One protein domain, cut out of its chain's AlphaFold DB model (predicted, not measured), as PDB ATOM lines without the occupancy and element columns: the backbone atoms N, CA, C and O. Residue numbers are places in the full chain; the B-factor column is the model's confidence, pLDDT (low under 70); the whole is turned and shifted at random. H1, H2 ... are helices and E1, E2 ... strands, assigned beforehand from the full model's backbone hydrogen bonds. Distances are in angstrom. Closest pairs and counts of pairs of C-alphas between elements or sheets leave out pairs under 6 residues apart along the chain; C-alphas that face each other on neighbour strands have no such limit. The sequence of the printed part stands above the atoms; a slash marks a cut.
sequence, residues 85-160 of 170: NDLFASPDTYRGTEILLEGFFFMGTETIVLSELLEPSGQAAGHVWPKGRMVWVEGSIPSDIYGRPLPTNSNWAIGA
ATOM      1  N   ASN A  85      16.685   8.955  -7.013       91.81
ATOM      2  CA  ASN A  85      17.127   8.236  -8.197       91.81
ATOM      3  C   ASN A  85      18.372   7.403  -7.948       91.81
ATOM      4  O   ASN A  85      18.378   6.222  -8.283       91.81
ATOM      5  N   ASP A  86      19.379   7.995  -7.324       90.25
ATOM      6  CA  ASP A  86      20.646   7.317  -7.059       90.25
ATOM      7  C   ASP A  86      20.433   6.162  -6.081       90.25
ATOM      8  O   ASP A  86      20.873   5.037  -6.332       90.25
ATOM      9  N   LEU A  87      19.643   6.407  -5.030       90.06
ATOM     10  CA  LEU A  87      19.290   5.398  -4.038       90.06
ATOM     11  C   LEU A  87      18.615   4.173  -4.667       90.06
ATOM     12  O   LEU A  87      18.994   3.043  -4.374       90.06
ATOM     13  N   PHE A  88      17.622   4.375  -5.536       89.31
ATOM     14  CA  PHE A  88      16.890   3.265  -6.156       89.31
ATOM     15  C   PHE A  88      17.656   2.623  -7.319       89.31
ATOM     16  O   PHE A  88      17.450   1.442  -7.599       89.31
ATOM     17  N   ALA A  89      18.543   3.364  -7.986       93.81
ATOM     18  CA  ALA A  89      19.403   2.825  -9.036       93.81
ATOM     19  C   ALA A  89      20.522   1.935  -8.473       93.81
ATOM     20  O   ALA A  89      21.001   1.039  -9.169       93.81
ATOM     21  N   SER A  90      20.975   2.175  -7.239       91.44
ATOM     22  CA  SER A  90      22.085   1.431  -6.627       91.44
ATOM     23  C   SER A  90      21.934   1.285  -5.104       91.44
ATOM     24  O   SER A  90      22.807   1.722  -4.352       91.44
ATOM     25  N   PRO A  91      20.869   0.626  -4.610       87.75
ATOM     26  CA  PRO A  91      20.555   0.579  -3.178       87.75
ATOM     27  C   PRO A  91      21.629  -0.126  -2.343       87.75
ATOM     28  O   PRO A  91      21.859   0.232  -1.189       87.75
ATOM     29  N   ASP A  92      22.319  -1.113  -2.918       89.75
ATOM     30  CA  ASP A  92      23.359  -1.864  -2.212       89.75
ATOM     31  C   ASP A  92      24.588  -1.011  -1.868       89.75
ATOM     32  O   ASP A  92      25.243  -1.287  -0.865       89.75
ATOM     33  N   THR A  93      24.858   0.054  -2.630       87.31
ATOM     34  CA  THR A  93      25.950   1.006  -2.361       87.31
ATOM     35  C   THR A  93      25.734   1.784  -1.063       87.31
ATOM     36  O   THR A  93      26.694   2.188  -0.412       87.31
ATOM     37  N   TYR A  94      24.477   1.970  -0.660       85.00
ATOM     38  CA  TYR A  94      24.098   2.765   0.510       85.00
ATOM     39  C   TYR A  94      23.776   1.904   1.736       85.00
ATOM     40  O   TYR A  94      23.383   2.410   2.787       85.00
ATOM     41  N   ARG A  95      23.922   0.579   1.631       81.50
ATOM     42  CA  ARG A  95      23.580  -0.333   2.720       81.50
ATOM     43  C   ARG A  95      24.542  -0.163   3.896       81.50
ATOM     44  O   ARG A  95      25.726  -0.451   3.778       81.50
ATOM     45  N   GLY A  96      23.991   0.181   5.060       78.62
ATOM     46  CA  GLY A  96      24.767   0.365   6.291       78.62
ATOM     47  C   GLY A  96      25.550   1.677   6.341       78.62
ATOM     48  O   GLY A  96      26.313   1.877   7.281       78.62
ATOM     49  N   THR A  97      25.341   2.555   5.360       78.81
ATOM     50  CA  THR A  97      25.917   3.897   5.309       78.81
ATOM     51  C   THR A  97      24.846   4.904   5.709       78.81
ATOM     52  O   THR A  97      23.670   4.734   5.381       78.81
ATOM     53  N   GLU A  98      25.246   5.950   6.420       78.25
ATOM     54  CA  GLU A  98      24.394   7.112   6.637       78.25
ATOM     55  C   GLU A  98      24.352   7.953   5.357       78.25
ATOM     56  O   GLU A  98      25.379   8.167   4.712       78.25
ATOM     57  N   ILE A  99      23.154   8.374   4.950       77.88
ATOM     58  CA  ILE A  99      22.958   9.190   3.753       77.88
ATOM     59  C   ILE A  99      22.095  10.399   4.077       77.88
ATOM     60  O   ILE A  99      21.136  10.308   4.844       77.88
ATOM     61  N   LEU A 100      22.399  11.508   3.413       80.06
ATOM     62  CA  LEU A 100      21.537  12.675   3.356       80.06
ATOM     63  C   LEU A 100      20.529  12.475   2.214       80.06
ATOM     64  O   LEU A 100      20.934  12.415   1.057       80.06
ATOM     65  N   LEU A 101      19.235  12.338   2.515       80.56
ATOM     66  CA  LEU A 101      18.174  12.144   1.513       80.56
ATOM     67  C   LEU A 101      17.063  13.177   1.714       80.56
ATOM     68  O   LEU A 101      16.433  13.207   2.773       80.56
ATOM     69  N   GLU A 102      16.806  13.990   0.691       81.44
ATOM     70  CA  GLU A 102      15.743  15.001   0.705       81.44
ATOM     71  C   GLU A 102      14.398  14.415   0.266       81.44
ATOM     72  O   GLU A 102      14.334  13.742  -0.761       81.44
ATOM     73  N   GLY A 103      13.312  14.702   0.994       83.50
ATOM     74  CA  GLY A 103      11.963  14.249   0.628       83.50
ATOM     75  C   GLY A 103      10.836  14.879   1.452       83.50
ATOM     76  O   GLY A 103      10.983  15.980   1.970       83.50
ATOM     77  N   PHE A 104       9.704  14.172   1.555       83.62
ATOM     78  CA  PHE A 104       8.509  14.486   2.342       83.62
ATOM     79  C   PHE A 104       8.182  13.360   3.334       83.62
ATOM     80  O   PHE A 104       8.050  12.207   2.939       83.62
ATOM     81  N   PHE A 105       8.091  13.660   4.630       82.62
ATOM     82  CA  PHE A 105       8.030  12.640   5.667       82.62
ATOM     83  C   PHE A 105       6.594  12.549   6.117       82.62
ATOM     84  O   PHE A 105       5.980  13.543   6.511       82.62
ATOM     85  N   PHE A 106       6.064  11.344   6.045       80.38
ATOM     86  CA  PHE A 106       4.691  11.064   6.373       80.38
ATOM     87  C   PHE A 106       4.654  10.008   7.466       80.38
ATOM     88  O   PHE A 106       5.144   8.896   7.279       80.38
ATOM     89  N   MET A 107       4.050  10.366   8.596       81.31
ATOM     90  CA  MET A 107       3.805   9.465   9.715       81.31
ATOM     91  C   MET A 107       2.310   9.440  10.013       81.31
ATOM     92  O   MET A 107       1.744  10.395  10.542       81.31
ATOM     93  N   GLY A 108       1.682   8.329   9.656       75.62
ATOM     94  CA  GLY A 108       0.343   7.939  10.070       75.62
ATOM     95  C   GLY A 108       0.389   6.704  10.967       75.62
ATOM     96  O   GLY A 108       1.445   6.122  11.200       75.62
ATOM     97  N   THR A 109      -0.779   6.273  11.442       71.38
ATOM     98  CA  THR A 109      -0.926   5.130  12.359       71.38
ATOM     99  C   THR A 109      -0.300   3.833  11.830       71.38
ATOM    100  O   THR A 109       0.209   3.040  12.613       71.38
ATOM    101  N   GLU A 110      -0.317   3.624  10.511       73.31
ATOM    102  CA  GLU A 110       0.185   2.404   9.856       73.31
ATOM    103  C   GLU A 110       1.295   2.681   8.832       73.31
ATOM    104  O   GLU A 110       1.766   1.771   8.155       73.31
ATOM    105  N   THR A 111       1.696   3.940   8.648       73.94
ATOM    106  CA  THR A 111       2.577   4.323   7.539       73.94
ATOM    107  C   THR A 111       3.610   5.322   8.006       73.94
ATOM    108  O   THR A 111       3.255   6.429   8.393       73.94
ATOM    109  N   ILE A 112       4.880   4.934   7.930       84.75
ATOM    110  CA  ILE A 112       6.020   5.811   8.180       84.75
ATOM    111  C   ILE A 112       6.898   5.753   6.938       84.75
ATOM    112  O   ILE A 112       7.572   4.752   6.680       84.75
ATOM    113  N   VAL A 113       6.814   6.795   6.116       86.94
ATOM    114  CA  VAL A 113       7.509   6.846   4.829       86.94
ATOM    115  C   VAL A 113       8.164   8.194   4.599       86.94
ATOM    116  O   VAL A 113       7.665   9.237   5.021       86.94
ATOM    117  N   LEU A 114       9.263   8.152   3.863       88.56
ATOM    118  CA  LEU A 114       9.895   9.290   3.226       88.56
ATOM    119  C   LEU A 114       9.589   9.220   1.724       88.56
ATOM    120  O   LEU A 114       9.960   8.250   1.066       88.56
ATOM    121  N   SER A 115       8.878  10.205   1.181       89.12
ATOM    122  CA  SER A 115       8.456  10.245  -0.220       89.12
ATOM    123  C   SER A 115       9.142  11.351  -1.004       89.12
ATOM    124  O   SER A 115       9.493  12.390  -0.465       89.12
ATOM    125  N   GLU A 116       9.309  11.150  -2.303       88.44
ATOM    126  CA  GLU A 116       9.871  12.178  -3.183       88.44
ATOM    127  C   GLU A 116       8.876  13.322  -3.437       88.44
ATOM    128  O   GLU A 116       9.277  14.457  -3.674       88.44
ATOM    129  N   LEU A 117       7.569  13.036  -3.380       87.56
ATOM    130  CA  LEU A 117       6.507  13.987  -3.710       87.56
ATOM    131  C   LEU A 117       5.357  13.949  -2.695       87.56
ATOM    132  O   LEU A 117       5.140  12.947  -2.005       87.56
ATOM    133  N   LEU A 118       4.580  15.035  -2.675       85.44
ATOM    134  CA  LEU A 118       3.261  15.128  -2.047       85.44
ATOM    135  C   LEU A 118       2.221  15.530  -3.090       85.44
ATOM    136  O   LEU A 118       2.463  16.418  -3.906       85.44
ATOM    137  N   GLU A 119       1.038  14.930  -3.020       84.19
ATOM    138  CA  GLU A 119      -0.110  15.315  -3.845       84.19
ATOM    139  C   GLU A 119      -1.356  15.554  -2.989       84.19
ATOM    140  O   GLU A 119      -1.481  14.976  -1.908       84.19
ATOM    141  N   PRO A 120      -2.322  16.364  -3.458       82.06
ATOM    142  CA  PRO A 120      -3.625  16.470  -2.812       82.06
ATOM    143  C   PRO A 120      -4.302  15.099  -2.688       82.06
ATOM    144  O   PRO A 120      -4.465  14.378  -3.668       82.06
ATOM    145  N   SER A 121      -4.767  14.764  -1.485       82.94
ATOM    146  CA  SER A 121      -5.479  13.507  -1.202       82.94
ATOM    147  C   SER A 121      -6.842  13.405  -1.897       82.94
ATOM    148  O   SER A 121      -7.400  12.319  -2.019       82.94
ATOM    149  N   GLY A 122      -7.434  14.545  -2.272       83.31
ATOM    150  CA  GLY A 122      -8.813  14.633  -2.763       83.31
ATOM    151  C   GLY A 122      -9.891  14.415  -1.693       83.31
ATOM    152  O   GLY A 122     -11.071  14.559  -1.996       83.31
ATOM    153  N   GLN A 123      -9.519  14.103  -0.445       78.25
ATOM    154  CA  GLN A 123     -10.473  13.847   0.642       78.25
ATOM    155  C   GLN A 123     -10.937  15.126   1.348       78.25
ATOM    156  O   GLN A 123     -12.084  15.215   1.778       78.25
ATOM    157  N   ALA A 124     -10.050  16.114   1.475       80.12
ATOM    158  CA  ALA A 124     -10.341  17.413   2.072       80.12
ATOM    159  C   ALA A 124      -9.355  18.473   1.562       80.12
ATOM    160  O   ALA A 124      -8.234  18.154   1.157       80.12
ATOM    161  N   ALA A 125      -9.757  19.745   1.605       79.56
ATOM    162  CA  ALA A 125      -8.870  20.855   1.270       79.56
ATOM    163  C   ALA A 125      -7.659  20.885   2.220       79.56
ATOM    164  O   ALA A 125      -7.817  20.785   3.434       79.56
ATOM    165  N   GLY A 126      -6.452  21.006   1.660       75.69
ATOM    166  CA  GLY A 126      -5.195  21.012   2.420       75.69
ATOM    167  C   GLY A 126      -4.688  19.632   2.862       75.69
ATOM    168  O   GLY A 126      -3.568  19.539   3.353       75.69
ATOM    169  N   HIS A 127      -5.454  18.556   2.660       76.50
ATOM    170  CA  HIS A 127      -5.007  17.203   2.985       76.50
ATOM    171  C   HIS A 127      -4.179  16.623   1.832       76.50
ATOM    172  O   HIS A 127      -4.676  16.525   0.706       76.50
ATOM    173  N   VAL A 128      -2.939  16.222   2.112       82.31
ATOM    174  CA  VAL A 128      -1.961  15.707   1.139       82.31
ATOM    175  C   VAL A 128      -1.539  14.278   1.467       82.31
ATOM    176  O   VAL A 128      -1.578  13.880   2.629       82.31
ATOM    177  N   TRP A 129      -1.108  13.530   0.454       86.38
ATOM    178  CA  TRP A 129      -0.596  12.166   0.570       86.38
ATOM    179  C   TRP A 129       0.779  12.005  -0.081       86.38
ATOM    180  O   TRP A 129       1.061  12.677  -1.078       86.38
ATOM    181  N   PRO A 130       1.619  11.096   0.451       88.12
ATOM    182  CA  PRO A 130       2.908  10.772  -0.144       88.12
ATOM    183  C   PRO A 130       2.727  10.111  -1.514       88.12
ATOM    184  O   PRO A 130       1.849   9.262  -1.710       88.12
ATOM    185  N   LYS A 131       3.566  10.514  -2.470       87.75
ATOM    186  CA  LYS A 131       3.563  10.036  -3.858       87.75
ATOM    187  C   LYS A 131       4.978   9.928  -4.418       87.75
ATOM    188  O   LYS A 131       5.952  10.341  -3.794       87.75
ATOM    189  N   GLY A 132       5.072   9.364  -5.622       88.81
ATOM    190  CA  GLY A 132       6.345   9.090  -6.280       88.81
ATOM    191  C   GLY A 132       7.054   7.888  -5.661       88.81
ATOM    192  O   GLY A 132       6.408   6.931  -5.222       88.81
ATOM    193  N   ARG A 133       8.389   7.933  -5.644       91.31
ATOM    194  CA  ARG A 133       9.201   6.936  -4.940       91.31
ATOM    195  C   ARG A 133       9.097   7.155  -3.440       91.31
ATOM    196  O   ARG A 133       9.058   8.289  -2.967       91.31
ATOM    197  N   MET A 134       9.032   6.052  -2.708       89.31
ATOM    198  CA  MET A 134       8.822   6.056  -1.267       89.31
ATOM    199  C   MET A 134       9.779   5.083  -0.601       89.31
ATOM    200  O   MET A 134       9.951   3.949  -1.047       89.31
ATOM    201  N   VAL A 135      10.370   5.548   0.485       87.31
ATOM    202  CA  VAL A 135      11.220   4.790   1.387       87.31
ATOM    203  C   VAL A 135      10.427   4.533   2.656       87.31
ATOM    204  O   VAL A 135       9.964   5.473   3.295       87.31
ATOM    205  N   TRP A 136      10.271   3.267   3.027       86.81
ATOM    206  CA  TRP A 136       9.716   2.907   4.329       86.81
ATOM    207  C   TRP A 136      10.769   3.128   5.403       86.81
ATOM    208  O   TRP A 136      11.904   2.671   5.263       86.81
ATOM    209  N   VAL A 137      10.387   3.834   6.461       82.56
ATOM    210  CA  VAL A 137      11.281   4.174   7.567       82.56
ATOM    211  C   VAL A 137      10.839   3.398   8.800       82.56
ATOM    212  O   VAL A 137       9.661   3.389   9.151       82.56
ATOM    213  N   GLU A 138      11.784   2.735   9.460       77.50
ATOM    214  CA  GLU A 138      11.552   2.118  10.764       77.50
ATOM    215  C   GLU A 138      11.891   3.116  11.881       77.50
ATOM    216  O   GLU A 138      12.919   3.789  11.832       77.50
ATOM    217  N   GLY A 139      11.040   3.187  12.907       71.62
ATOM    218  CA  GLY A 139      11.211   4.089  14.049       71.62
ATOM    219  C   GLY A 139      10.390   5.378  13.951       71.62
ATOM    220  O   GLY A 139       9.551   5.544  13.069       71.62
ATOM    221  N   SER A 140      10.596   6.280  14.910       64.12
ATOM    222  CA  SER A 140       9.971   7.606  14.950       64.12
ATOM    223  C   SER A 140      10.992   8.689  14.621       64.12
ATOM    224  O   SER A 140      12.182   8.503  14.869       64.12
ATOM    225  N   ILE A 141      10.532   9.854  14.155       64.25
ATOM    226  CA  ILE A 141      11.385  11.047  14.106       64.25
ATOM    227  C   ILE A 141      11.857  11.378  15.537       64.25
ATOM    228  O   ILE A 141      11.016  11.470  16.439       64.25
ATOM    229  N   PRO A 142      13.169  11.562  15.765       60.75
ATOM    230  CA  PRO A 142      13.698  12.071  17.025       60.75
ATOM    231  C   PRO A 142      13.025  13.387  17.454       60.75
ATOM    232  O   PRO A 142      12.782  14.283  16.646       60.75
ATOM    233  N   SER A 143      12.680  13.517  18.738       58.34
ATOM    234  CA  SER A 143      11.889  14.649  19.251       58.34
ATOM    235  C   SER A 143      12.547  16.023  19.064       58.34
ATOM    236  O   SER A 143      11.852  17.030  19.041       58.34
ATOM    237  N   ASP A 144      13.866  16.069  18.921       56.31
ATOM    238  CA  ASP A 144      14.691  17.258  18.667       56.31
ATOM    239  C   ASP A 144      14.586  17.806  17.229       56.31
ATOM    240  O   ASP A 144      15.044  18.922  16.947       56.31
ATOM    241  N   ILE A 145      13.946  17.045  16.337       53.12
ATOM    242  CA  ILE A 145      13.576  17.467  14.980       53.12
ATOM    243  C   ILE A 145      12.179  18.116  14.975       53.12
ATOM    244  O   ILE A 145      11.912  19.019  14.179       53.12
ATOM    245  N   TYR A 146      11.289  17.726  15.895       45.09
ATOM    246  CA  TYR A 146       9.968  18.341  16.023       45.09
ATOM    247  C   TYR A 146      10.076  19.783  16.546       45.09
ATOM    248  O   TYR A 146      10.578  20.034  17.637       45.09
ATOM    249  N   GLY A 147       9.539  20.747  15.789       38.59
ATOM    250  CA  GLY A 147       9.351  22.128  16.253       38.59
ATOM    251  C   GLY A 147      10.463  23.120  15.909       38.59
ATOM    252  O   GLY A 147      10.367  24.279  16.317       38.59
ATOM    253  N   ARG A 148      11.483  22.733  15.129       43.50
ATOM    254  CA  ARG A 148      12.385  23.726  14.526       43.50
ATOM    255  C   ARG A 148      11.610  24.537  13.471       43.50
ATOM    256  O   ARG A 148      10.923  23.927  12.648       43.50
ATOM    257  N   PRO A 149      11.678  25.884  13.481       37.41
ATOM    258  CA  PRO A 149      11.128  26.692  12.399       37.41
ATOM    259  C   PRO A 149      11.745  26.224  11.083       37.41
ATOM    260  O   PRO A 149      12.964  26.075  11.010       37.41
ATOM    261  N   LEU A 150      10.917  25.982  10.064       38.59
ATOM    262  CA  LEU A 150      11.410  25.709   8.716       38.59
ATOM    263  C   LEU A 150      12.306  26.892   8.312       38.59
ATOM    264  O   LEU A 150      11.798  28.018   8.257       38.59
ATOM    265  N   PRO A 151      13.612  26.696   8.048       35.50
ATOM    266  CA  PRO A 151      14.385  27.721   7.373       35.50
ATOM    267  C   PRO A 151      13.689  27.961   6.039       35.50
ATOM    268  O   PRO A 151      13.291  27.010   5.363       35.50
ATOM    269  N   THR A 152      13.520  29.220   5.655       36.56
ATOM    270  CA  THR A 152      12.748  29.622   4.471       36.56
ATOM    271  C   THR A 152      13.228  28.981   3.162       36.56
ATOM    272  O   THR A 152      12.493  29.042   2.182       36.56
ATOM    273  N   ASN A 153      14.392  28.312   3.158       30.33
ATOM    274  CA  ASN A 153      15.031  27.705   1.993       30.33
ATOM    275  C   ASN A 153      15.599  26.276   2.227       30.33
ATOM    276  O   ASN A 153      16.555  25.912   1.546       30.33
ATOM    277  N   SER A 154      15.086  25.462   3.163       32.97
ATOM    278  CA  SER A 154      15.660  24.121   3.426       32.97
ATOM    279  C   SER A 154      14.686  22.967   3.186       32.97
ATOM    280  O   SER A 154      13.732  22.771   3.941       32.97
ATOM    281  N   ASN A 155      14.998  22.161   2.168       33.47
ATOM    282  CA  ASN A 155      14.622  20.754   2.110       33.47
ATOM    283  C   ASN A 155      15.394  20.031   3.218       33.47
ATOM    284  O   ASN A 155      16.571  20.295   3.453       33.47
ATOM    285  N   TRP A 156      14.717  19.182   3.969       36.22
ATOM    286  CA  TRP A 156      15.304  18.498   5.112       36.22
ATOM    287  C   TRP A 156      15.859  17.144   4.684       36.22
ATOM    288  O   TRP A 156      15.425  16.568   3.688       36.22
ATOM    289  N   ALA A 157      16.784  16.624   5.484       33.66
ATOM    290  CA  ALA A 157      17.367  15.313   5.301       33.66
ATOM    291  C   ALA A 157      17.141  14.445   6.533       33.66
ATOM    292  O   ALA A 157      17.325  14.893   7.665       33.66
ATOM    293  N   ILE A 158      16.734  13.200   6.306       37.78
ATOM    294  CA  ILE A 158      16.617  12.184   7.351       37.78
ATOM    295  C   ILE A 158      17.703  11.144   7.087       37.78
ATOM    296  O   ILE A 158      17.652  10.450   6.073       37.78
ATOM    297  N   GLY A 159      18.659  11.024   8.011       29.80
ATOM    298  CA  GLY A 159      19.570   9.884   8.064       29.80
ATOM    299  C   GLY A 159      18.773   8.624   8.395       29.80
ATOM    300  O   GLY A 159      18.337   8.432   9.529       29.80
ATOM    301  N   ALA A 160      18.515   7.784   7.392       33.41
ATOM    302  CA  ALA A 160      17.837   6.504   7.573       33.41
ATOM    303  C   ALA A 160      18.870   5.370   7.605       33.41
ATOM    304  O   ALA A 160      19.603   5.150   6.641       33.41
TER     305      ALA A 160
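What this domain is: This is residues 85 to 160 of the 170 residues of an uncharacterized protein of Chloroflexi bacterium (UniProt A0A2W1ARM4). A small, strongly twisted sheet of three strands is sharply folded where E2 and E3 bend together, with the short E1 along one edge and two very short helices, H1 and H2, at one end of the domain. From the end of E3 a long stretch with no named element, residues 137 to 160, loops out, sticks out at residues 146 to 153 and folds back toward the link between H2 and E1. The printed part has 76 residues, with two named helices and three named strands in the order H1, H2, E1, E2, E3; the sheet's order is E1, E2, E3, antiparallel. The class is mixed, helices and strands, though under half of the residues are in named elements. The whole is only just compact, close to loose, with a radius of gyration of the C-alphas of 13.6 A and spans of 40 by 27 by 26 A.

How they stand to each other: E1, residues 104 to 107, E2, residues 112 to 120, and E3, residues 128 to 136, form a meander, each strand the antiparallel neighbour of the one before. E2 is the inner strand; it bends by 97 degrees at residue 116, and E3 bends by 100 degrees at residue 133. C-alphas 116 and 133 face each other at 5.6 A. In the hairpin of E2 and E3, with 145 degrees between directions, N 114 and O 135 are within hydrogen-bond range at 2.8 A, as are N 131 and O 117 at 2.9 A. In the hairpin of E1 and E2, at 114 degrees, N 104 and O 115 are within range at 2.7 A. H1, residues 85 to 89, only grazes the sheet, with its residues 85 to 88, and is near E3. H2, residues 91 to 94, is not on the sheet and is apart from E2 and E3. H1 and H2 are close but not clearly touching, the closest C-alphas, those of Leu 87 and Tyr 94, being 7.1 A apart. H1 has its O i to N i+4 pair within hydrogen-bond range; H2 is too short for such a pair.

Where its parts are: E2 measures 18.1 A from C-alpha 112 at (6.020, 5.811, 8.180) to C-alpha 120. E3 measures 17.6 A and ends at C-alpha 136, (9.716, 2.907, 4.329). E1 measures 10.1 A. H1 begins at C-alpha 85, (17.127, 8.236, -8.197), and measures 5.9 A; H2 measures 5.6 A.

The domain as a whole: The C-alphas farthest apart, those of Thr 93 and Ala 125, are 40.2 A apart. The printed part has no cut. The links H1 to H2 and E1 to E2 are tight, H2 to E1 and E2 to E3 short. The mean pLDDT of the printed part is 72.3, and residues 140 to 160 are under 70.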